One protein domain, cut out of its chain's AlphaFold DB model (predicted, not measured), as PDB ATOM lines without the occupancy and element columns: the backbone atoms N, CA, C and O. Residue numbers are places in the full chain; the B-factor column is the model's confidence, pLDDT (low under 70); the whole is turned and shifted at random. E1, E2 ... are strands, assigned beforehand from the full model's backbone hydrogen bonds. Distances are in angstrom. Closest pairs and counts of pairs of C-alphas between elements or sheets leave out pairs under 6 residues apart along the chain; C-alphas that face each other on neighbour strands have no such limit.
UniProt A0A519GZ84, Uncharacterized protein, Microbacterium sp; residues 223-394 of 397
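AT A GLANCE: This is residues 223 to 394 of the 397 residues of an uncharacterized protein of Microbacterium sp (UniProt A0A519GZ84). One long sheet of eight strands is curled like part of a barrel and folded back on itself, with a short leaf, E4 E3 E2, partly facing a longer leaf, E10 E9 E8 E5, and E1 as the hinge between them. The barrel is not closed, for its edge strands E4 and E5 come near each other at one place without pairing; the small hairpin E6 and E7 lies beyond one end of E5, and the turn between E8 and E9 lies at the other end of the long axis. The printed part has 172 residues with no named helix and ten named strands, E1 to E10 in chain order, and its class is all strand. The large sheet has the order E4 E3 E2 E1 E10 E9 E8 E5, all antiparallel. The whole is loose, with a radius of gyration of the C-alphas of 19.8 A, and elongated, with spans of 66 by 35 by 26 A.

IN THESE COORDINATES: In the large sheet, E1 is residues 228 to 243, 40.9 A long, from C-alpha 228 at (137.711, 89.006, 102.832). E2 is residues 260 to 267, E3 275 to 283, E4 290 to 296 and E5 304 to 312. E8 is residues 329 to 346, 48.7 A; E9, the longest, is residues 349 to 367, 51.6 A; E10 is residues 381 to 393, 36.4 A, ending at C-alpha 393 at (132.016, 90.153, 106.745). E6 is residues 315 to 318 and E7 residues 324 to 327.

HOW THE PARTS SIT: The large sheet is twisted. E9 and E8 form a hairpin, antiparallel at 171 degrees, with N 335 and O 360 2.8 A apart. E10 and E9 form another, with N 359 and O 387 at 2.9 A. E5, an edge strand, pairs with E8 through N 310 and O 332, 2.8 A. On the other side of E9, E10 is the neighbour of E1, with N 233 and O 390 at 2.8 A. E1 bends by 64 degrees at residue 236. E2 pairs with E1 at 124 degrees, N 230 and O 262 at 2.8 A. E1 E2 E3 E4 and E8 E9 E10 are meanders, each strand the antiparallel neighbour of the one before: N 265 and O 277 of E2 and E3 are 2.9 A apart, N 280 and O 293 of E3 and E4 2.9 A. The closest C-alphas of E4 and E5 are those of Thr 295 and Trp 306, 6.7 A. E5 runs on into E6 at 40 degrees; in the hairpin E6 and E7, N 317 and O 325 are 2.8 A apart.

THE WHOLE: The C-alphas farthest apart, those of Gly 348 and Glu 372, are 66.4 A apart. The printed part has no cut. The links E1 to E2 and E9 to E10 are long. The mean pLDDT of the printed part is 73.3; 61 residues are under 70, among them residues 244 to 259 and 374 to 380.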
ATOM      1  N   ARG A 223     142.829  91.644 117.224       67.88
ATOM      2  CA  ARG A 223     143.795  90.563 117.001       67.88
ATOM      3  C   ARG A 223     143.370  89.583 115.905       67.88
ATOM      4  O   ARG A 223     144.159  88.715 115.534       67.88
ATOM      5  N   GLY A 224     142.131  89.675 115.425       69.88
ATOM      6  CA  GLY A 224     141.621  88.823 114.359       69.88
ATOM      7  C   GLY A 224     142.285  89.116 113.015       69.88
ATOM      8  O   GLY A 224     142.756  90.222 112.753       69.88
ATOM      9  N   VAL A 225     142.282  88.123 112.130       75.50
ATOM     10  CA  VAL A 225     142.689  88.309 110.739       75.50
ATOM     11  C   VAL A 225     141.608  89.106 110.008       75.50
ATOM     12  O   VAL A 225     140.451  88.685 109.910       75.50
ATOM     13  N   LEU A 226     142.000  90.261 109.484       81.81
ATOM     14  CA  LEU A 226     141.207  91.146 108.650       81.81
ATOM     15  C   LEU A 226     141.381  90.758 107.177       81.81
ATOM     16  O   LEU A 226     142.222  91.283 106.449       81.81
ATOM     17  N   GLU A 227     140.557  89.813 106.737       84.44
ATOM     18  CA  GLU A 227     140.553  89.317 105.362       84.44
ATOM     19  C   GLU A 227     139.124  89.151 104.844       84.44
ATOM     20  O   GLU A 227     138.213  88.786 105.592       84.44
ATOM     21  N   GLY A 228     138.933  89.356 103.545       88.56
ATOM     22  CA  GLY A 228     137.711  89.006 102.832       88.56
ATOM     23  C   GLY A 228     136.821  90.203 102.526       88.56
ATOM     24  O   GLY A 228     137.233  91.360 102.591       88.56
ATOM     25  N   VAL A 229     135.590  89.896 102.130       90.25
ATOM     26  CA  VAL A 229     134.640  90.865 101.586       90.25
ATOM     27  C   VAL A 229     133.717  91.364 102.692       90.25
ATOM     28  O   VAL A 229     133.085  90.555 103.364       90.25
ATOM     29  N   PHE A 230     133.598  92.680 102.859       90.69
ATOM     30  CA  PHE A 230     132.738  93.295 103.868       90.69
ATOM     31  C   PHE A 230     131.640  94.142 103.228       90.69
ATOM     32  O   PHE A 230     131.909  95.023 102.408       90.69
ATOM     33  N   ASP A 231     130.404  93.883 103.649       88.75
ATOM     34  CA  ASP A 231     129.231  94.688 103.339       88.75
ATOM     35  C   ASP A 231     129.191  95.913 104.250       88.75
ATOM     36  O   ASP A 231     129.307  95.795 105.469       88.75
ATOM     37  N   VAL A 232     129.040  97.100 103.663       85.31
ATOM     38  CA  VAL A 232     129.100  98.367 104.398       85.31
ATOM     39  C   VAL A 232     127.699  98.923 104.609       85.31
ATOM     40  O   VAL A 232     126.983  99.242 103.663       85.31
ATOM     41  N   VAL A 233     127.338  99.141 105.865       83.56
ATOM     42  CA  VAL A 233     126.129  99.852 106.266       83.56
ATOM     43  C   VAL A 233     126.528 101.209 106.825       83.56
ATOM     44  O   VAL A 233     127.288 101.310 107.788       83.56
ATOM     45  N   ARG A 234     126.001 102.274 106.218       75.88
ATOM     46  CA  ARG A 234     126.234 103.652 106.651       75.88
ATOM     47  C   ARG A 234     125.017 104.176 107.402       75.88
ATOM     48  O   ARG A 234     123.902 104.144 106.893       75.88
ATOM     49  N   THR A 235     125.234 104.701 108.601       74.31
ATOM     50  CA  THR A 235     124.190 105.283 109.454       74.31
ATOM     51  C   THR A 235     124.621 106.663 109.956       74.31
ATOM     52  O   THR A 235     125.695 107.145 109.601       74.31
ATOM     53  N   GLY A 236     123.760 107.360 110.708       64.50
ATOM     54  CA  GLY A 236     124.164 108.589 111.409       64.50
ATOM     55  C   GLY A 236     124.687 109.712 110.505       64.50
ATOM     56  O   GLY A 236     125.627 110.411 110.869       64.50
ATOM     57  N   VAL A 237     124.114 109.880 109.309       70.69
ATOM     58  CA  VAL A 237     124.624 110.827 108.307       70.69
ATOM     59  C   VAL A 237     124.356 112.274 108.738       70.69
ATOM     60  O   VAL A 237     123.206 112.710 108.791       70.69
ATOM     61  N   LYS A 238     125.418 113.038 108.996       72.25
ATOM     62  CA  LYS A 238     125.390 114.491 109.213       72.25
ATOM     63  C   LYS A 238     126.022 115.183 108.019       72.25
ATOM     64  O   LYS A 238     127.066 114.750 107.545       72.25
ATOM     65  N   ARG A 239     125.399 116.249 107.521       73.06
ATOM     66  CA  ARG A 239     125.915 117.014 106.380       73.06
ATOM     67  C   ARG A 239     125.762 118.501 106.620       73.06
ATOM     68  O   ARG A 239     124.750 118.937 107.165       73.06
ATOM     69  N   THR A 240     126.736 119.265 106.157       77.44
ATOM     70  CA  THR A 240     126.656 120.722 106.073       77.44
ATOM     71  C   THR A 240     127.031 121.133 104.661       77.44
ATOM     72  O   THR A 240     128.086 120.739 104.174       77.44
ATOM     73  N   CYS A 241     126.183 121.923 104.013       75.62
ATOM     74  CA  CYS A 241     126.514 122.589 102.761       75.62
ATOM     75  C   CYS A 241     126.408 124.090 102.997       75.62
ATOM     76  O   CYS A 241     125.401 124.563 103.530       75.62
ATOM     77  N   THR A 242     127.444 124.827 102.624       75.81
ATOM     78  CA  THR A 242     127.443 126.287 102.632       75.81
ATOM     79  C   THR A 242     127.855 126.812 101.267       75.81
ATOM     80  O   THR A 242     128.769 126.266 100.647       75.81
ATOM     81  N   GLY A 243     127.193 127.885 100.827       70.00
ATOM     82  CA  GLY A 243     127.388 128.485  99.510       70.00
ATOM     83  C   GLY A 243     126.259 128.175  98.528       70.00
ATOM     84  O   GLY A 243     125.200 127.684  98.917       70.00
ATOM     85  N   ALA A 244     126.468 128.501  97.256       60.19
ATOM     86  CA  ALA A 244     125.546 128.179  96.169       60.19
ATOM     87  C   ALA A 244     126.260 127.267  95.156       60.19
ATOM     88  O   ALA A 244     127.463 127.454  94.969       60.19
ATOM     89  N   PRO A 245     125.561 126.309  94.514       58.03
ATOM     90  CA  PRO A 245     124.177 125.894  94.754       58.03
ATOM     91  C   PRO A 245     124.101 124.747  95.783       58.03
ATOM     92  O   PRO A 245     124.377 123.592  95.466       58.03
ATOM     93  N   CYS A 246     123.695 125.040  97.022       62.47
ATOM     94  CA  CYS A 246     123.382 123.999  98.014       62.47
ATOM     95  C   CYS A 246     121.936 123.476  97.905       62.47
ATOM     96  O   CYS A 246     121.610 122.475  98.540       62.47
ATOM     97  N   ASP A 247     121.091 124.133  97.102       54.62
ATOM     98  CA  ASP A 247     119.644 123.886  97.035       54.62
ATOM     99  C   ASP A 247     119.258 122.660  96.173       54.62
ATOM    100  O   ASP A 247     118.183 122.100  96.371       54.62
ATOM    101  N   ASP A 248     120.147 122.193  95.281       46.16
ATOM    102  CA  ASP A 248     119.885 121.095  94.323       46.16
ATOM    103  C   ASP A 248     120.625 119.777  94.641       46.16
ATOM    104  O   ASP A 248     120.480 118.774  93.934       46.16
ATOM    105  N   LEU A 249     121.427 119.731  95.710       49.72
ATOM    106  CA  LEU A 249     122.077 118.490  96.134       49.72
ATOM    107  C   LEU A 249     121.046 117.607  96.838       49.72
ATOM    108  O   LEU A 249     120.663 117.880  97.971       49.72
ATOM    109  N   VAL A 250     120.608 116.524  96.185       43.59
ATOM    110  CA  VAL A 250     119.751 115.495  96.796       43.59
ATOM    111  C   VAL A 250     120.434 114.957  98.060       43.59
ATOM    112  O   VAL A 250     121.371 114.152  98.019       43.59
ATOM    113  N   LEU A 251     119.979 115.442  99.213       48.03
ATOM    114  CA  LEU A 251     120.449 115.023 100.523       48.03
ATOM    115  C   LEU A 251     119.793 113.682 100.856       48.03
ATOM    116  O   LEU A 251     118.660 113.628 101.318       48.03
ATOM    117  N   LEU A 252     120.513 112.599 100.576       44.72
ATOM    118  CA  LEU A 252     120.118 111.240 100.953       44.72
ATOM    119  C   LEU A 252     119.787 111.173 102.453       44.72
ATOM    120  O   LEU A 252     120.551 111.686 103.280       44.72
ATOM    121  N   GLU A 253     118.655 110.551 102.779       46.81
ATOM    122  CA  GLU A 253     118.121 110.461 104.138       46.81
ATOM    123  C   GLU A 253     119.054 109.670 105.084       46.81
ATOM    124  O   GLU A 253     119.801 108.782 104.652       46.81
ATOM    125  N   PRO A 254     119.029 109.955 106.400       43.22
ATOM    126  CA  PRO A 254     119.700 109.128 107.398       43.22
ATOM    127  C   PRO A 254     119.243 107.661 107.307       43.22
ATOM    128  O   PRO A 254     118.051 107.384 107.376       43.22
ATOM    129  N   GLY A 255     120.188 106.719 107.210       43.56
ATOM    130  CA  GLY A 255     119.900 105.274 107.180       43.56
ATOM    131  C   GLY A 255     119.974 104.619 105.799       43.56
ATOM    132  O   GLY A 255     119.698 103.428 105.678       43.56
ATOM    133  N   GLU A 256     120.366 105.357 104.761       45.75
ATOM    134  CA  GLU A 256     120.565 104.771 103.440       45.75
ATOM    135  C   GLU A 256     121.795 103.842 103.398       45.75
ATOM    136  O   GLU A 256     122.953 104.270 103.510       45.75
ATOM    137  N   VAL A 257     121.522 102.552 103.187       45.16
ATOM    138  CA  VAL A 257     122.513 101.524 102.860       45.16
ATOM    139  C   VAL A 257     122.982 101.767 101.430       45.16
ATOM    140  O   VAL A 257     122.235 101.557 100.477       45.16
ATOM    141  N   ARG A 258     124.235 102.191 101.252       55.25
ATOM    142  CA  ARG A 258     124.891 101.994  99.959       55.25
ATOM    143  C   ARG A 258     125.439 100.578  99.924       55.25
ATOM    144  O   ARG A 258     126.089 100.169 100.877       55.25
ATOM    145  N   ASN A 259     125.256  99.883  98.803       56.03
ATOM    146  CA  ASN A 259     125.968  98.640  98.500       56.03
ATOM    147  C   ASN A 259     127.448  98.957  98.219       56.03
ATOM    148  O   ASN A 259     127.908  98.835  97.088       56.03
ATOM    149  N   LEU A 260     128.175  99.462  99.217       71.75
ATOM    150  CA  LEU A 260     129.628  99.510  99.164       71.75
ATOM    151  C   LEU A 260     130.143  98.163  99.645       71.75
ATOM    152  O   LEU A 260     129.597  97.546 100.562       71.75
ATOM    153  N   THR A 261     131.200  97.713  98.997       81.69
ATOM    154  CA  THR A 261     131.899  96.495  99.353       81.69
ATOM    155  C   THR A 261     133.372  96.841  99.462       81.69
ATOM    156  O   THR A 261     133.921  97.478  98.564       81.69
ATOM    157  N   PHE A 262     133.990  96.443 100.567       85.31
ATOM    158  CA  PHE A 262     135.431  96.553 100.756       85.31
ATOM    159  C   PHE A 262     136.036  95.163 100.804       85.31
ATOM    160  O   PHE A 262     135.469  94.266 101.431       85.31
ATOM    161  N   VAL A 263     137.174  94.987 100.138       88.25
ATOM    162  CA  VAL A 263     137.935  93.741 100.208       88.25
ATOM    163  C   VAL A 263     139.182  94.014 101.022       88.25
ATOM    164  O   VAL A 263     140.017  94.829 100.642       88.25
ATOM    165  N   PHE A 264     139.278  93.373 102.176       87.06
ATOM    166  CA  PHE A 264     140.444  93.490 103.032       87.06
ATOM    167  C   PHE A 264     141.403  92.332 102.789       87.06
ATOM    168  O   PHE A 264     140.986  91.190 102.578       87.06
ATOM    169  N   HIS A 265     142.692  92.636 102.873       83.12
ATOM    170  CA  HIS A 265     143.765  91.656 102.836       83.12
ATOM    171  C   HIS A 265     144.744  91.934 103.968       83.12
ATOM    172  O   HIS A 265     145.019  93.095 104.281       83.12
ATOM    173  N   GLN A 266     145.324  90.874 104.512       75.50
ATOM    174  CA  GLN A 266     146.343  90.961 105.543       75.50
ATOM    175  C   GLN A 266     147.474  89.986 105.223       75.50
ATOM    176  O   GLN A 266     147.241  88.789 105.076       75.50
ATOM    177  N   ASP A 267     148.692  90.509 105.103       67.62
ATOM    178  CA  ASP A 267     149.908  89.731 104.879       67.62
ATOM    179  C   ASP A 267     150.762  89.733 106.153       67.62
ATOM    180  O   ASP A 267     151.225  90.779 106.604       67.62
ATOM    181  N   CYS A 268     150.955  88.559 106.752       59.94
ATOM    182  CA  CYS A 268     151.752  88.368 107.969       59.94
ATOM    183  C   CYS A 268     153.099  87.670 107.691       59.94
ATOM    184  O   CYS A 268     153.692  87.078 108.599       59.94
ATOM    185  N   THR A 269     153.576  87.668 106.440       55.12
ATOM    186  CA  THR A 269     154.799  86.948 106.045       55.12
ATOM    187  C   THR A 269     156.097  87.685 106.398       55.12
ATOM    188  O   THR A 269     157.121  87.029 106.584       55.12
ATOM    189  N   THR A 270     156.083  89.018 106.542       44.47
ATOM    190  CA  THR A 270     157.300  89.859 106.594       44.47
ATOM    191  C   THR A 270     157.732  90.376 107.978       44.47
ATOM    192  O   THR A 270     158.695  91.139 108.053       44.47
ATOM    193  N   GLY A 271     157.126  89.958 109.098       41.34
ATOM    194  CA  GLY A 271     157.637  90.315 110.436       41.34
ATOM    195  C   GLY A 271     156.604  90.313 111.566       41.34
ATOM    196  O   GLY A 271     155.558  89.684 111.464       41.34
ATOM    197  N   GLN A 272     156.903  91.034 112.658       42.81
ATOM    198  CA  GLN A 272     156.048  91.146 113.859       42.81
ATOM    199  C   GLN A 272     154.727  91.909 113.632       42.81
ATOM    200  O   GLN A 272     153.866  91.911 114.509       42.81
ATOM    201  N   ARG A 273     154.561  92.596 112.493       51.81
ATOM    202  CA  ARG A 273     153.340  93.334 112.143       51.81
ATOM    203  C   ARG A 273     152.823  92.833 110.810       51.81
ATOM    204  O   ARG A 273     153.560  92.862 109.831       51.81
ATOM    205  N   CYS A 274     151.562  92.424 110.775       60.75
ATOM    206  CA  CYS A 274     150.914  92.129 109.511       60.75
ATOM    207  C   CYS A 274     150.636  93.426 108.745       60.75
ATOM    208  O   CYS A 274     150.156  94.409 109.314       60.75
ATOM    209  N   GLU A 275     150.898  93.412 107.448       69.19
ATOM    210  CA  GLU A 275     150.554  94.493 106.541       69.19
ATOM    211  C   GLU A 275     149.113  94.307 106.075       69.19
ATOM    212  O   GLU A 275     148.793  93.367 105.346       69.19
ATOM    213  N   ALA A 276     148.224  95.196 106.511       74.75
ATOM    214  CA  ALA A 276     146.837  95.189 106.074       74.75
ATOM    215  C   ALA A 276     146.645  96.164 104.905       74.75
ATOM    216  O   ALA A 276     147.241  97.243 104.865       74.75
ATOM    217  N   ARG A 277     145.797  95.800 103.949       84.69
ATOM    218  CA  ARG A 277     145.385  96.659 102.835       84.69
ATOM    219  C   ARG A 277     143.896  96.504 102.570       84.69
ATOM    220  O   ARG A 277     143.304  95.475 102.893       84.69
ATOM    221  N   VAL A 278     143.312  97.529 101.968       89.50
ATOM    222  CA  VAL A 278     141.917  97.531 101.539       89.50
ATOM    223  C   VAL A 278     141.834  97.877 100.062       89.50
ATOM    224  O   VAL A 278     142.420  98.866  99.618       89.50
ATOM    225  N   ASP A 279     141.091  97.067  99.321       87.25
ATOM    226  CA  ASP A 279     140.689  97.368  97.959       87.25
ATOM    227  C   ASP A 279     139.314  98.031  97.993       87.25
ATOM    228  O   ASP A 279     138.347  97.535  98.590       87.25
ATOM    229  N   THR A 280     139.250  99.196  97.364       83.31
ATOM    230  CA  THR A 280     138.050 100.019  97.259       83.31
ATOM    231  C   THR A 280     137.722 100.254  95.792       83.31
ATOM    232  O   THR A 280     138.621 100.390  94.965       83.31
ATOM    233  N   GLN A 281     136.429 100.320  95.480       75.94
ATOM    234  CA  GLN A 281     135.952 100.722  94.161       75.94
ATOM    235  C   GLN A 281     135.292 102.090  94.271       75.94
ATOM    236  O   GLN A 281     134.365 102.286  95.064       75.94
ATOM    237  N   THR A 282     135.758 103.037  93.467       68.31
ATOM    238  CA  THR A 282     135.163 104.370  93.351       68.31
ATOM    239  C   THR A 282     134.698 104.603  91.919       68.31
ATOM    240  O   THR A 282     135.208 103.993  90.987       68.31
ATOM    241  N   ILE A 283     133.680 105.442  91.729       59.06
ATOM    242  CA  ILE A 283     133.243 105.848  90.388       59.06
ATOM    243  C   ILE A 283     133.916 107.181  90.085       59.06
ATOM    244  O   ILE A 283     133.712 108.148  90.822       59.06
ATOM    245  N   ASN A 284     134.675 107.237  88.997       59.06
ATOM    246  CA  ASN A 284     135.176 108.478  88.434       59.06
ATOM    247  C   ASN A 284     133.986 109.342  88.013       59.06
ATOM    248  O   ASN A 284     133.215 108.987  87.122       59.06
ATOM    249  N   THR A 285     133.818 110.492  88.654       50.38
ATOM    250  CA  THR A 285     132.685 111.378  88.379       50.38
ATOM    251  C   THR A 285     132.779 112.075  87.023       50.38
ATOM    252  O   THR A 285     131.761 112.567  86.543       50.38
ATOM    253  N   ALA A 286     133.963 112.133  86.403       51.78
ATOM    254  CA  ALA A 286     134.167 112.800  85.118       51.78
ATOM    255  C   ALA A 286     133.687 111.956  83.926       51.78
ATOM    256  O   ALA A 286     133.105 112.501  82.988       51.78
ATOM    257  N   ASP A 287     133.912 110.641  83.953       63.50
ATOM    258  CA  ASP A 287     133.613 109.738  82.830       63.50
ATOM    259  C   ASP A 287     132.732 108.529  83.207       63.50
ATOM    260  O   ASP A 287     132.331 107.760  82.334       63.50
ATOM    261  N   GLY A 288     132.392 108.370  84.489       52.91
ATOM    262  CA  GLY A 288     131.588 107.264  85.009       52.91
ATOM    263  C   GLY A 288     132.326 105.925  85.110       52.91
ATOM    264  O   GLY A 288     131.691 104.921  85.436       52.91
ATOM    265  N   SER A 289     133.633 105.879  84.828       64.88
ATOM    266  CA  SER A 289     134.445 104.662  84.947       64.88
ATOM    267  C   SER A 289     134.613 104.224  86.406       64.88
ATOM    268  O   SER A 289     134.523 105.032  87.328       64.88
ATOM    269  N   ILE A 290     134.841 102.928  86.634       72.00
ATOM    270  CA  ILE A 290     135.179 102.402  87.963       72.00
ATOM    271  C   ILE A 290     136.699 102.470  88.127       72.00
ATOM    272  O   ILE A 290     137.434 101.964  87.281       72.00
ATOM    273  N   ILE A 291     137.150 103.093  89.212       72.75
ATOM    274  CA  ILE A 291     138.544 103.145  89.639       72.75
ATOM    275  C   ILE A 291     138.699 102.203  90.830       72.75
ATOM    276  O   ILE A 291     138.120 102.428  91.897       72.75
ATOM    277  N   ASP A 292     139.512 101.169  90.644       81.25
ATOM    278  CA  ASP A 292     139.959 100.294  91.721       81.25
ATOM    279  C   ASP A 292     141.179 100.918  92.408       81.25
ATOM    280  O   ASP A 292     142.122 101.367  91.753       81.25
ATOM    281  N   THR A 293     141.166 100.982  93.737       82.38
ATOM    282  CA  THR A 293     142.277 101.524  94.527       82.38
ATOM    283  C   THR A 293     142.610 100.593  95.678       82.38
ATOM    284  O   THR A 293     141.764 100.337  96.535       82.38
ATOM    285  N   THR A 294     143.865 100.151  95.720       86.44
ATOM    286  CA  THR A 294     144.449  99.413  96.842       86.44
ATOM    287  C   THR A 294     145.159 100.392  97.767       86.44
ATOM    288  O   THR A 294     146.124 101.043  97.364       86.44
ATOM    289  N   THR A 295     144.707 100.489  99.015       85.50
ATOM    290  CA  THR A 295     145.318 101.361 100.027       85.50
ATOM    291  C   THR A 295     145.947 100.526 101.129       85.50
ATOM    292  O   THR A 295     145.279  99.680 101.725       85.50
ATOM    293  N   GLN A 296     147.223 100.777 101.429       82.38
ATOM    294  CA  GLN A 296     147.860 100.204 102.611       82.38
ATOM    295  C   GLN A 296     147.234 100.831 103.858       82.38
ATOM    296  O   GLN A 296     147.190 102.054 104.001       82.38
ATOM    297  N   LEU A 297     146.719  99.993 104.748       77.31
ATOM    298  CA  LEU A 297     146.108 100.449 105.981       77.31
ATOM    299  C   LEU A 297     147.206 100.815 106.969       77.31
ATOM    300  O   LEU A 297     148.083 100.011 107.292       77.31
ATOM    301  N   VAL A 298     147.133 102.036 107.489       65.31
ATOM    302  CA  VAL A 298     147.958 102.424 108.628       65.31
ATOM    303  C   VAL A 298     147.358 101.750 109.854       65.31
ATOM    304  O   VAL A 298     146.289 102.143 110.316       65.31
ATOM    305  N   ALA A 299     148.030 100.720 110.364       55.44
ATOM    306  CA  ALA A 299     147.683 100.137 111.650       55.44
ATOM    307  C   ALA A 299     148.045 101.141 112.760       55.44
ATOM    308  O   ALA A 299     149.194 101.217 113.207       55.44
ATOM    309  N   GLY A 300     147.061 101.931 113.205       54.09
ATOM    310  CA  GLY A 300     147.038 102.368 114.600       54.09
ATOM    311  C   GLY A 300     146.933 101.124 115.482       54.09
ATOM    312  O   GLY A 300     146.535 100.072 114.989       54.09
ATOM    313  N   SER A 301     147.287 101.200 116.766       54.94
ATOM    314  CA  SER A 301     147.301 100.010 117.636       54.94
ATOM    315  C   SER A 301     145.988  99.207 117.616       54.94
ATOM    316  O   SER A 301     146.038  98.016 117.884       54.94
ATOM    317  N   GLU A 302     144.852  99.830 117.256       68.94
ATOM    318  CA  GLU A 302     143.516  99.200 117.202       68.94
ATOM    319  C   GLU A 302     142.597  99.740 116.076       68.94
ATOM    320  O   GLU A 302     141.428  99.363 115.976       68.94
ATOM    321  N   THR A 303     143.079 100.661 115.233       80.69
ATOM    322  CA  THR A 303     142.248 101.383 114.248       80.69
ATOM    323  C   THR A 303     142.893 101.389 112.872       80.69
ATOM    324  O   THR A 303     144.082 101.691 112.748       80.69
ATOM    325  N   TYR A 304     142.088 101.163 111.838       84.56
ATOM    326  CA  TYR A 304     142.482 101.258 110.439       84.56
ATOM    327  C   TYR A 304     141.943 102.540 109.824       84.56
ATOM    328  O   TYR A 304     140.745 102.819 109.899       84.56
ATOM    329  N   THR A 305     142.824 103.292 109.169       86.81
ATOM    330  CA  THR A 305     142.452 104.501 108.430       86.81
ATOM    331  C   THR A 305     142.874 104.404 106.976       86.81
ATOM    332  O   THR A 305     144.000 103.996 106.689       86.81
ATOM    333  N   TRP A 306     142.000 104.844 106.077       88.81
ATOM    334  CA  TRP A 306     142.307 105.057 104.664       88.81
ATOM    335  C   TRP A 306     141.541 106.275 104.150       88.81
ATOM    336  O   TRP A 306     140.678 106.814 104.848       88.81
ATOM    337  N   GLY A 307     141.878 106.752 102.957       83.12
ATOM    338  CA  GLY A 307     141.311 107.977 102.413       83.12
ATOM    339  C   GLY A 307     141.892 108.350 101.058       83.12
ATOM    340  O   GLY A 307     142.919 107.803 100.660       83.12
ATOM    341  N   THR A 308     141.252 109.299 100.386       81.25
ATOM    342  CA  THR A 308     141.814 110.012  99.235       81.25
ATOM    343  C   THR A 308     141.652 111.510  99.448       81.25
ATOM    344  O   THR A 308     140.656 111.955 100.021       81.25
ATOM    345  N   ASP A 309     142.640 112.272  98.988       81.25
ATOM    346  CA  ASP A 309     142.603 113.727  98.913       81.25
ATOM    347  C   ASP A 309     142.918 114.110  97.464       81.25
ATOM    348  O   ASP A 309     144.058 113.997  97.013       81.25
ATOM    349  N   ASP A 310     141.898 114.545  96.733       75.81
ATOM    350  CA  ASP A 310     141.962 114.849  95.310       75.81
ATOM    351  C   ASP A 310     141.717 116.339  95.062       75.81
ATOM    352  O   ASP A 310     140.904 116.985  95.728       75.81
ATOM    353  N   ALA A 311     142.393 116.894  94.059       75.12
ATOM    354  CA  ALA A 311     142.073 118.212  93.525       75.12
ATOM    355  C   ALA A 311     141.208 118.043  92.271       75.12
ATOM    356  O   ALA A 311     141.620 117.390  91.315       75.12
ATOM    357  N   LEU A 312     140.016 118.639  92.268       70.56
ATOM    358  CA  LEU A 312     139.076 118.594  91.149       70.56
ATOM    359  C   LEU A 312     138.994 119.963  90.463       70.56
ATOM    360  O   LEU A 312     138.948 120.986  91.155       70.56
ATOM    361  N   PRO A 313     138.934 120.025  89.123       68.88
ATOM    362  CA  PRO A 313     138.617 121.265  88.432       68.88
ATOM    363  C   PRO A 313     137.161 121.659  88.702       68.88
ATOM    364  O   PRO A 313     136.265 120.817  88.730       68.88
ATOM    365  N   VAL A 314     136.917 122.953  88.897       67.12
ATOM    366  CA  VAL A 314     135.585 123.471  89.263       67.12
ATOM    367  C   VAL A 314     134.704 123.684  88.034       67.12
ATOM    368  O   VAL A 314     133.492 123.497  88.096       67.12
ATOM    369  N   CYS A 315     135.302 124.065  86.903       70.06
ATOM    370  CA  CYS A 315     134.595 124.273  85.645       70.06
ATOM    371  C   CYS A 315     135.426 123.726  84.476       70.06
ATOM    372  O   CYS A 315     136.614 124.030  84.358       70.06
ATOM    373  N   ILE A 316     134.796 122.948  83.591       67.88
ATOM    374  CA  ILE A 316     135.388 122.515  82.319       67.88
ATOM    375  C   ILE A 316     134.767 123.368  81.212       67.88
ATOM    376  O   ILE A 316     133.617 123.171  80.825       67.88
ATOM    377  N   TRP A 317     135.525 124.338  80.710       71.25
ATOM    378  CA  TRP A 317     135.103 125.232  79.639       71.25
ATOM    379  C   TRP A 317     135.383 124.608  78.274       71.25
ATOM    380  O   TRP A 317     136.522 124.250  77.982       71.25
ATOM    381  N   GLN A 318     134.367 124.503  77.419       71.19
ATOM    382  CA  GLN A 318     134.523 124.048  76.036       71.19
ATOM    383  C   GLN A 318     134.464 125.234  75.074       71.19
ATOM    384  O   GLN A 318     133.483 125.978  75.033       71.19
ATOM    385  N   TYR A 319     135.517 125.404  74.284       74.12
ATOM    386  CA  TYR A 319     135.573 126.388  73.214       74.12
ATOM    387  C   TYR A 319     134.879 125.861  71.951       74.12
ATOM    388  O   TYR A 319     134.758 124.657  71.721       74.12
ATOM    389  N   ALA A 320     134.445 126.781  71.087       76.31
ATOM    390  CA  ALA A 320     133.762 126.448  69.835       76.31
ATOM    391  C   ALA A 320     134.639 125.663  68.836       76.31
ATOM    392  O   ALA A 320     134.110 125.033  67.924       76.31
ATOM    393  N   ASP A 321     135.964 125.699  68.998       82.62
ATOM    394  CA  ASP A 321     136.924 124.913  68.215       82.62
ATOM    395  C   ASP A 321     137.103 123.475  68.738       82.62
ATOM    396  O   ASP A 321     137.895 122.711  68.186       82.62
ATOM    397  N   GLY A 322     136.356 123.097  69.781       76.81
ATOM    398  CA  GLY A 322     136.408 121.784  70.415       76.81
ATOM    399  C   GLY A 322     137.498 121.642  71.477       76.81
ATOM    400  O   GLY A 322     137.625 120.564  72.055       76.81
ATOM    401  N   THR A 323     138.278 122.689  71.759       81.44
ATOM    402  CA  THR A 323     139.257 122.656  72.853       81.44
ATOM    403  C   THR A 323     138.570 122.771  74.215       81.44
ATOM    404  O   THR A 323     137.570 123.472  74.372       81.44
ATOM    405  N   THR A 324     139.096 122.071  75.218       77.56
ATOM    406  CA  THR A 324     138.640 122.139  76.612       77.56
ATOM    407  C   THR A 324     139.662 122.881  77.469       77.56
ATOM    408  O   THR A 324     140.870 122.779  77.249       77.56
ATOM    409  N   ARG A 325     139.192 123.619  78.477       78.19
ATOM    410  CA  ARG A 325     140.032 124.219  79.514       78.19
ATOM    411  C   ARG A 325     139.407 124.023  80.884       78.19
ATOM    412  O   ARG A 325     138.272 124.420  81.119       78.19
ATOM    413  N   GLU A 326     140.182 123.454  81.787       78.31
ATOM    414  CA  GLU A 326     139.833 123.318  83.196       78.31
ATOM    415  C   GLU A 326     140.189 124.611  83.939       78.31
ATOM    416  O   GLU A 326     141.289 125.147  83.771       78.31
ATOM    417  N   VAL A 327     139.243 125.158  84.706       71.88
ATOM    418  CA  VAL A 327     139.411 126.421  85.437       71.88
ATOM    419  C   VAL A 327     138.858 126.331  86.856       71.88
ATOM    420  O   VAL A 327     137.828 125.698  87.106       71.88
ATOM    421  N   GLY A 328     139.556 126.994  87.781       71.81
ATOM    422  CA  GLY A 328     139.324 126.872  89.219       71.81
ATOM    423  C   GLY A 328     139.768 125.518  89.781       71.81
ATOM    424  O   GLY A 328     140.115 124.600  89.040       71.81
ATOM    425  N   SER A 329     139.756 125.391  91.106       76.50
ATOM    426  CA  SER A 329     140.100 124.139  91.793       76.50
ATOM    427  C   SER A 329     139.272 123.938  93.059       76.50
ATOM    428  O   SER A 329     138.910 124.901  93.740       76.50
ATOM    429  N   ALA A 330     138.968 122.683  93.373       74.69
ATOM    430  CA  ALA A 330     138.329 122.254  94.606       74.69
ATOM    431  C   ALA A 330     139.135 121.123  95.247       74.69
ATOM    432  O   ALA A 330     139.604 120.225  94.556       74.69
ATOM    433  N   ALA A 331     139.275 121.158  96.568       80.19
ATOM    434  CA  ALA A 331     139.758 120.031  97.350       80.19
ATOM    435  C   ALA A 331     138.589 119.086  97.631       80.19
ATOM    436  O   ALA A 331     137.567 119.520  98.164       80.19
ATOM    437  N   ASN A 332     138.740 117.814  97.290       76.38
ATOM    438  CA  ASN A 332     137.805 116.742  97.588       76.38
ATOM    439  C   ASN A 332     138.518 115.705  98.453       76.38
ATOM    440  O   ASN A 332     139.500 115.120  98.017       76.38
ATOM    441  N   SER A 333     138.029 115.470  99.663       81.56
ATOM    442  CA  SER A 333     138.616 114.498 100.581       81.56
ATOM    443  C   SER A 333     137.586 113.454 100.974       81.56
ATOM    444  O   SER A 333     136.477 113.813 101.386       81.56
ATOM    445  N   VAL A 334     137.965 112.185 100.980       82.81
ATOM    446  CA  VAL A 334     137.201 111.128 101.644       82.81
ATOM    447  C   VAL A 334     138.120 110.404 102.607       82.81
ATOM    448  O   VAL A 334     139.236 110.046 102.258       82.81
ATOM    449  N   ARG A 335     137.657 110.184 103.835       87.94
ATOM    450  CA  ARG A 335     138.410 109.489 104.874       87.94
ATOM    451  C   ARG A 335     137.527 108.479 105.579       87.94
ATOM    452  O   ARG A 335     136.375 108.763 105.892       87.94
ATOM    453  N   TRP A 336     138.106 107.336 105.896       88.94
ATOM    454  CA  TRP A 336     137.491 106.273 106.672       88.94
ATOM    455  C   TRP A 336     138.371 105.947 107.875       88.94
ATOM    456  O   TRP A 336     139.598 105.976 107.791       88.94
ATOM    457  N   GLU A 337     137.734 105.635 108.995       91.88
ATOM    458  CA  GLU A 337     138.381 105.151 110.211       91.88
ATOM    459  C   GLU A 337     137.499 104.078 110.824       91.88
ATOM    460  O   GLU A 337     136.353 104.355 111.168       91.88
ATOM    461  N   VAL A 338     138.008 102.856 110.943       91.75
ATOM    462  CA  VAL A 338     137.264 101.723 111.503       91.75
ATOM    463  C   VAL A 338     138.126 100.943 112.482       91.75
ATOM    464  O   VAL A 338     139.351 100.936 112.385       91.75
ATOM    465  N   ARG A 339     137.474 100.249 113.407       90.94
ATOM    466  CA  ARG A 339     138.095  99.301 114.331       90.94
ATOM    467  C   ARG A 339     137.345  97.970 114.306       90.94
ATOM    468  O   ARG A 339     136.117  98.002 114.164       90.94
ATOM    469  N   PRO A 340     138.030  96.830 114.461       87.50
ATOM    470  CA  PRO A 340     137.377  95.554 114.733       87.50
ATOM    471  C   PRO A 340     136.512  95.631 115.990       87.50
ATOM    472  O   PRO A 340     136.914  96.198 117.004       87.50
ATOM    473  N   THR A 341     135.295  95.103 115.902       90.81
ATOM    474  CA  THR A 341     134.326  95.069 117.012       90.81
ATOM    475  C   THR A 341     133.744  93.693 117.260       90.81
ATOM    476  O   THR A 341     133.221  93.459 118.346       90.81
ATOM    477  N   ALA A 342     133.852  92.787 116.291       88.19
ATOM    478  CA  ALA A 342     133.569  91.378 116.483       88.19
ATOM    479  C   ALA A 342     134.541  90.536 115.658       88.19
ATOM    480  O   ALA A 342     134.950  90.922 114.556       88.19
ATOM    481  N   ALA A 343     134.890  89.386 116.207       79.62
ATOM    482  CA  ALA A 343     135.655  88.349 115.550       79.62
ATOM    483  C   ALA A 343     135.128  86.993 116.023       79.62
ATOM    484  O   ALA A 343     134.494  86.898 117.073       79.62
ATOM    485  N   GLU A 344     135.360  85.954 115.238       76.75
ATOM    486  CA  GLU A 344     134.998  84.590 115.612       76.75
ATOM    487  C   GLU A 344     136.067  83.612 115.144       76.75
ATOM    488  O   GLU A 344     136.805  83.885 114.192       76.75
ATOM    489  N   VAL A 345     136.130  82.456 115.797       68.62
ATOM    490  CA  VAL A 345     136.912  81.331 115.292       68.62
ATOM    491  C   VAL A 345     136.091  80.624 114.216       68.62
ATOM    492  O   VAL A 345     135.028  80.074 114.490       68.62
ATOM    493  N   ARG A 346     136.583  80.635 112.978       69.06
ATOM    494  CA  ARG A 346     135.997  79.930 111.836       69.06
ATOM    495  C   ARG A 346     137.102  79.171 111.117       69.06
ATOM    496  O   ARG A 346     138.123  79.764 110.785       69.06
ATOM    497  N   GLU A 347     136.899  77.870 110.900       66.06
ATOM    498  CA  GLU A 347     137.892  76.994 110.249       66.06
ATOM    499  C   GLU A 347     139.275  77.082 110.925       66.06
ATOM    500  O   GLU A 347     140.302  77.225 110.271       66.06
ATOM    501  N   GLY A 348     139.291  77.105 112.263       53.00
ATOM    502  CA  GLY A 348     140.518  77.248 113.049       53.00
ATOM    503  C   GLY A 348     141.148  78.646 113.014       53.00
ATOM    504  O   GLY A 348     142.158  78.860 113.667       53.00
ATOM    505  N   ARG A 349     140.573  79.632 112.311       60.34
ATOM    506  CA  ARG A 349     141.112  80.998 112.193       60.34
ATOM    507  C   ARG A 349     140.291  81.984 113.024       60.34
ATOM    508  O   ARG A 349     139.074  82.000 112.912       60.34
ATOM    509  N   PHE A 350     140.944  82.852 113.800       69.25
ATOM    510  CA  PHE A 350     140.280  83.988 114.455       69.25
ATOM    511  C   PHE A 350     140.117  85.115 113.431       69.25
ATOM    512  O   PHE A 350     141.092  85.770 113.064       69.25
ATOM    513  N   ILE A 351     138.911  85.279 112.895       76.06
ATOM    514  CA  ILE A 351     138.615  86.154 111.757       76.06
ATOM    515  C   ILE A 351     137.767  87.328 112.229       76.06
ATOM    516  O   ILE A 351     136.758  87.129 112.903       76.06
ATOM    517  N   VAL A 352     138.126  88.544 111.816       84.38
ATOM    518  CA  VAL A 352     137.285  89.728 112.036       84.38
ATOM    519  C   VAL A 352     135.978  89.575 111.257       84.38
ATOM    520  O   VAL A 352     135.985  89.387 110.040       84.38
ATOM    521  N   THR A 353     134.848  89.684 111.949       90.88
ATOM    522  CA  THR A 353     133.504  89.560 111.361       90.88
ATOM    523  C   THR A 353     132.751  90.880 111.330       90.88
ATOM    524  O   THR A 353     131.882  91.065 110.475       90.88
ATOM    525  N   GLU A 354     133.107  91.824 112.200       93.56
ATOM    526  CA  GLU A 354     132.517  93.158 112.227       93.56
ATOM    527  C   GLU A 354     133.588  94.229 112.461       93.56
ATOM    528  O   GLU A 354     134.443  94.094 113.339       93.56
ATOM    529  N   LEU A 355     133.504  95.320 111.696       93.62
ATOM    530  CA  LEU A 355     134.210  96.567 111.980       93.62
ATOM    531  C   LEU A 355     133.185  97.678 112.214       93.62
ATOM    532  O   LEU A 355     132.161  97.750 111.529       93.62
ATOM    533  N   ARG A 356     133.490  98.609 113.116       94.31
ATOM    534  CA  ARG A 356     132.708  99.841 113.293       94.31
ATOM    535  C   ARG A 356     133.590 101.062 113.247       94.31
ATOM    536  O   ARG A 356     134.747 101.021 113.653       94.31
ATOM    537  N   GLY A 357     133.028 102.166 112.783       93.00
ATOM    538  CA  GLY A 357     133.820 103.363 112.592       93.00
ATOM    539  C   GLY A 357     133.046 104.527 112.021       93.00
ATOM    540  O   GLY A 357     131.831 104.623 112.188       93.00
ATOM    541  N   ARG A 358     133.770 105.410 111.342       92.31
ATOM    542  CA  ARG A 358     133.238 106.617 110.722       92.31
ATOM    543  C   ARG A 358     133.807 106.823 109.328       92.31
ATOM    544  O   ARG A 358     134.934 106.436 109.029       92.31
ATOM    545  N   ALA A 359     133.006 107.465 108.487       88.31
ATOM    546  CA  ALA A 359     133.442 108.052 107.232       88.31
ATOM    547  C   ALA A 359     133.217 109.560 107.265       88.31
ATOM    548  O   ALA A 359     132.141 110.020 107.660       88.31
ATOM    549  N   TRP A 360     134.202 110.295 106.767       89.06
ATOM    550  CA  TRP A 360     134.135 111.725 106.515       89.06
ATOM    551  C   TRP A 360     134.314 111.990 105.027       89.06
ATOM    552  O   TRP A 360     135.138 111.365 104.366       89.06
ATOM    553  N   GLY A 361     133.540 112.930 104.507       84.19
ATOM    554  CA  GLY A 361     133.716 113.481 103.173       84.19
ATOM    555  C   GLY A 361     133.772 114.998 103.260       84.19
ATOM    556  O   GLY A 361     133.051 115.592 104.061       84.19
ATOM    557  N   SER A 362     134.602 115.633 102.444       83.19
ATOM    558  CA  SER A 362     134.565 117.080 102.274       83.19
ATOM    559  C   SER A 362     134.823 117.470 100.828       83.19
ATOM    560  O   SER A 362     135.565 116.795 100.122       83.19
ATOM    561  N   LEU A 363     134.184 118.547 100.391       79.31
ATOM    562  CA  LEU A 363     134.432 119.199  99.114       79.31
ATOM    563  C   LEU A 363     134.506 120.697  99.382       79.31
ATOM    564  O   LEU A 363     133.570 121.262  99.945       79.31
ATOM    565  N   LYS A 364     135.595 121.344  98.982       80.81
ATOM    566  CA  LYS A 364     135.800 122.775  99.190       80.81
ATOM    567  C   LYS A 364     136.435 123.422  97.977       80.81
ATOM    568  O   LYS A 364     137.566 123.098  97.625       80.81
ATOM    569  N   THR A 365     135.757 124.399  97.392       75.94
ATOM    570  CA  THR A 365     136.351 125.237  96.346       75.94
ATOM    571  C   THR A 365     137.485 126.092  96.917       75.94
ATOM    572  O   THR A 365     137.309 126.779  97.923       75.94
ATOM    573  N   LEU A 366     138.652 126.053  96.269       70.88
ATOM    574  CA  LEU A 366     139.857 126.789  96.656       70.88
ATOM    575  C   LEU A 366     140.031 128.063  95.823       70.88
ATOM    576  O   LEU A 366     140.256 129.135  96.381       70.88
ATOM    577  N   GLU A 367     139.884 127.956  94.500       68.56
ATOM    578  CA  GLU A 367     140.046 129.074  93.566       68.56
ATOM    579  C   GLU A 367     138.830 129.173  92.637       68.56
ATOM    580  O   GLU A 367     138.588 128.247  91.854       68.56
ATOM    581  N   PRO A 368     138.045 130.266  92.703       64.81
ATOM    582  CA  PRO A 368     136.955 130.471  91.769       64.81
ATOM    583  C   PRO A 368     137.501 130.833  90.374       64.81
ATOM    584  O   PRO A 368     138.545 131.484  90.262       64.81
ATOM    585  N   PRO A 369     136.795 130.459  89.300       67.62
ATOM    586  CA  PRO A 369     137.118 130.883  87.941       67.62
ATOM    587  C   PRO A 369     137.110 132.415  87.807       67.62
ATOM    588  O   PRO A 369     136.258 133.091  88.386       67.62
ATOM    589  N   GLY A 370     138.070 132.966  87.057       67.62
ATOM    590  CA  GLY A 370     138.162 134.406  86.795       67.62
ATOM    591  C   GLY A 370     136.995 134.947  85.949       67.62
ATOM    592  O   GLY A 370     136.281 134.167  85.311       67.62
ATOM    593  N   PRO A 371     136.801 136.282  85.897       70.50
ATOM    594  CA  PRO A 371     135.696 136.926  85.170       70.50
ATOM    595  C   PRO A 371     135.706 136.665  83.654       70.50
ATOM    596  O   PRO A 371     134.725 136.926  82.964       70.50
ATOM    597  N   GLU A 372     136.812 136.157  83.111       74.81
ATOM    598  CA  GLU A 372     136.929 135.713  81.725       74.81
ATOM    599  C   GLU A 372     136.169 134.402  81.412       74.81
ATOM    600  O   GLU A 372     136.055 134.049  80.238       74.81
ATOM    601  N   PHE A 373     135.607 133.720  82.423       71.81
ATOM    602  CA  PHE A 373     134.767 132.517  82.293       71.81
ATOM    603  C   PHE A 373     133.331 132.755  82.811       71.81
ATOM    604  O   PHE A 373     132.932 132.186  83.835       71.81
ATOM    605  N   PRO A 374     132.526 133.592  82.124       63.38
ATOM    606  CA  PRO A 374     131.170 133.913  82.560       63.38
ATOM    607  C   PRO A 374     130.297 132.651  82.581       63.38
ATOM    608  O   PRO A 374     130.233 131.906  81.603       63.38
ATOM    609  N   GLY A 375     129.621 132.408  83.706       61.16
ATOM    610  CA  GLY A 375     128.850 131.182  83.959       61.16
ATOM    611  C   GLY A 375     129.571 130.141  84.825       61.16
ATOM    612  O   GLY A 375     128.913 129.254  85.359       61.16
ATOM    613  N   CYS A 376     130.880 130.289  85.056       64.50
ATOM    614  CA  CYS A 376     131.626 129.482  86.029       64.50
ATOM    615  C   CYS A 376     131.702 130.142  87.435       64.50
ATOM    616  O   CYS A 376     132.390 129.648  88.323       64.50
ATOM    617  N   GLU A 377     130.989 131.255  87.654       56.62
ATOM    618  CA  GLU A 377     131.015 132.094  88.873       56.62
ATOM    619  C   GLU A 377     130.250 131.488  90.072       56.62
ATOM    620  O   GLU A 377     130.306 132.006  91.185       56.62
ATOM    621  N   ALA A 378     129.522 130.389  89.859       53.88
ATOM    622  CA  ALA A 378     128.515 129.871  90.784       53.88
ATOM    623  C   ALA A 378     129.010 128.786  91.757       53.88
ATOM    624  O   ALA A 378     128.182 128.113  92.352       53.88
ATOM    625  N   PHE A 379     130.319 128.579  91.924       56.50
ATOM    626  CA  PHE A 379     130.837 127.373  92.587       56.50
ATOM    627  C   PHE A 379     131.643 127.643  93.857       56.50
ATOM    628  O   PHE A 379     132.639 126.974  94.112       56.50
ATOM    629  N   LEU A 380     131.235 128.597  94.694       62.75
ATOM    630  CA  LEU A 380     131.736 128.649  96.070       62.75
ATOM    631  C   LEU A 380     130.914 127.671  96.906       62.75
ATOM    632  O   LEU A 380     129.917 128.068  97.501       62.75
ATOM    633  N   VAL A 381     131.315 126.399  96.910       70.19
ATOM    634  CA  VAL A 381     130.685 125.358  97.722       70.19
ATOM    635  C   VAL A 381     131.683 124.828  98.742       70.19
ATOM    636  O   VAL A 381     132.836 124.526  98.428       70.19
ATOM    637  N   GLU A 382     131.220 124.727  99.980       78.25
ATOM    638  CA  GLU A 382     131.865 123.931 101.011       78.25
ATOM    639  C   GLU A 382     130.838 122.918 101.507       78.25
ATOM    640  O   GLU A 382     129.791 123.271 102.056       78.25
ATOM    641  N   TRP A 383     131.124 121.651 101.245       79.31
ATOM    642  CA  TRP A 383     130.333 120.516 101.675       79.31
ATOM    643  C   TRP A 383     131.162 119.688 102.644       79.31
ATOM    644  O   TRP A 383     132.313 119.364 102.365       79.31
ATOM    645  N   THR A 384     130.568 119.318 103.773       82.50
ATOM    646  CA  THR A 384     131.127 118.294 104.653       82.50
ATOM    647  C   THR A 384     130.061 117.263 104.983       82.50
ATOM    648  O   THR A 384     128.870 117.576 105.086       82.50
ATOM    649  N   GLY A 385     130.494 116.019 105.132       81.50
ATOM    650  CA  GLY A 385     129.673 114.898 105.537       81.50
ATOM    651  C   GLY A 385     130.401 114.050 106.568       81.50
ATOM    652  O   GLY A 385     131.580 113.759 106.409       81.50
ATOM    653  N   GLU A 386     129.687 113.624 107.600       85.62
ATOM    654  CA  GLU A 386     130.126 112.607 108.555       85.62
ATOM    655  C   GLU A 386     129.069 111.505 108.598       85.62
ATOM    656  O   GLU A 386     127.871 111.760 108.446       85.62
ATOM    657  N   SER A 387     129.503 110.267 108.785       82.75
ATOM    658  CA  SER A 387     128.608 109.130 108.949       82.75
ATOM    659  C   SER A 387     129.243 108.043 109.793       82.75
ATOM    660  O   SER A 387     130.459 107.867 109.754       82.75
ATOM    661  N   ASP A 388     128.407 107.294 110.499       87.75
ATOM    662  CA  ASP A 388     128.805 106.084 111.200       87.75
ATOM    663  C   ASP A 388     128.799 104.898 110.228       87.75
ATOM    664  O   ASP A 388     127.962 104.811 109.322       87.75
ATOM    665  N   LEU A 389     129.727 103.969 110.424       88.50
ATOM    666  CA  LEU A 389     129.901 102.784 109.596       88.50
ATOM    667  C   LEU A 389     129.790 101.517 110.436       88.50
ATOM    668  O   LEU A 389     130.373 101.426 111.518       88.50
ATOM    669  N   VAL A 390     129.107 100.523 109.878       90.38
ATOM    670  CA  VAL A 390     129.185  99.123 110.292       90.38
ATOM    671  C   VAL A 390     129.573  98.319 109.061       90.38
ATOM    672  O   VAL A 390     128.912  98.413 108.031       90.38
ATOM    673  N   LEU A 391     130.671  97.579 109.140       91.75
ATOM    674  CA  LEU A 391     131.140  96.700 108.079       91.75
ATOM    675  C   LEU A 391     130.976  95.273 108.580       91.75
ATOM    676  O   LEU A 391     131.519  94.934 109.629       91.75
ATOM    677  N   THR A 392     130.258  94.439 107.843       92.75
ATOM    678  CA  THR A 392     130.010  93.044 108.223       92.75
ATOM    679  C   THR A 392     130.623  92.118 107.191       92.75
ATOM    680  O   THR A 392     130.392  92.290 105.995       92.75
ATOM    681  N   LYS A 393     131.405  91.135 107.641       91.12
ATOM    682  CA  LYS A 393     132.016  90.153 106.745       91.12
ATOM    683  C   LYS A 393     130.915  89.363 106.035       91.12
ATOM    684  O   LYS A 393     130.042  88.772 106.671       91.12
ATOM    685  N   ARG A 394     130.958  89.350 104.705       89.69
ATOM    686  CA  ARG A 394     130.065  88.547 103.872       89.69
ATOM    687  C   ARG A 394     130.440  87.075 104.048       89.69
ATOM    688  O   ARG A 394     131.618  86.734 104.013       89.69
TER     689      ARG A 394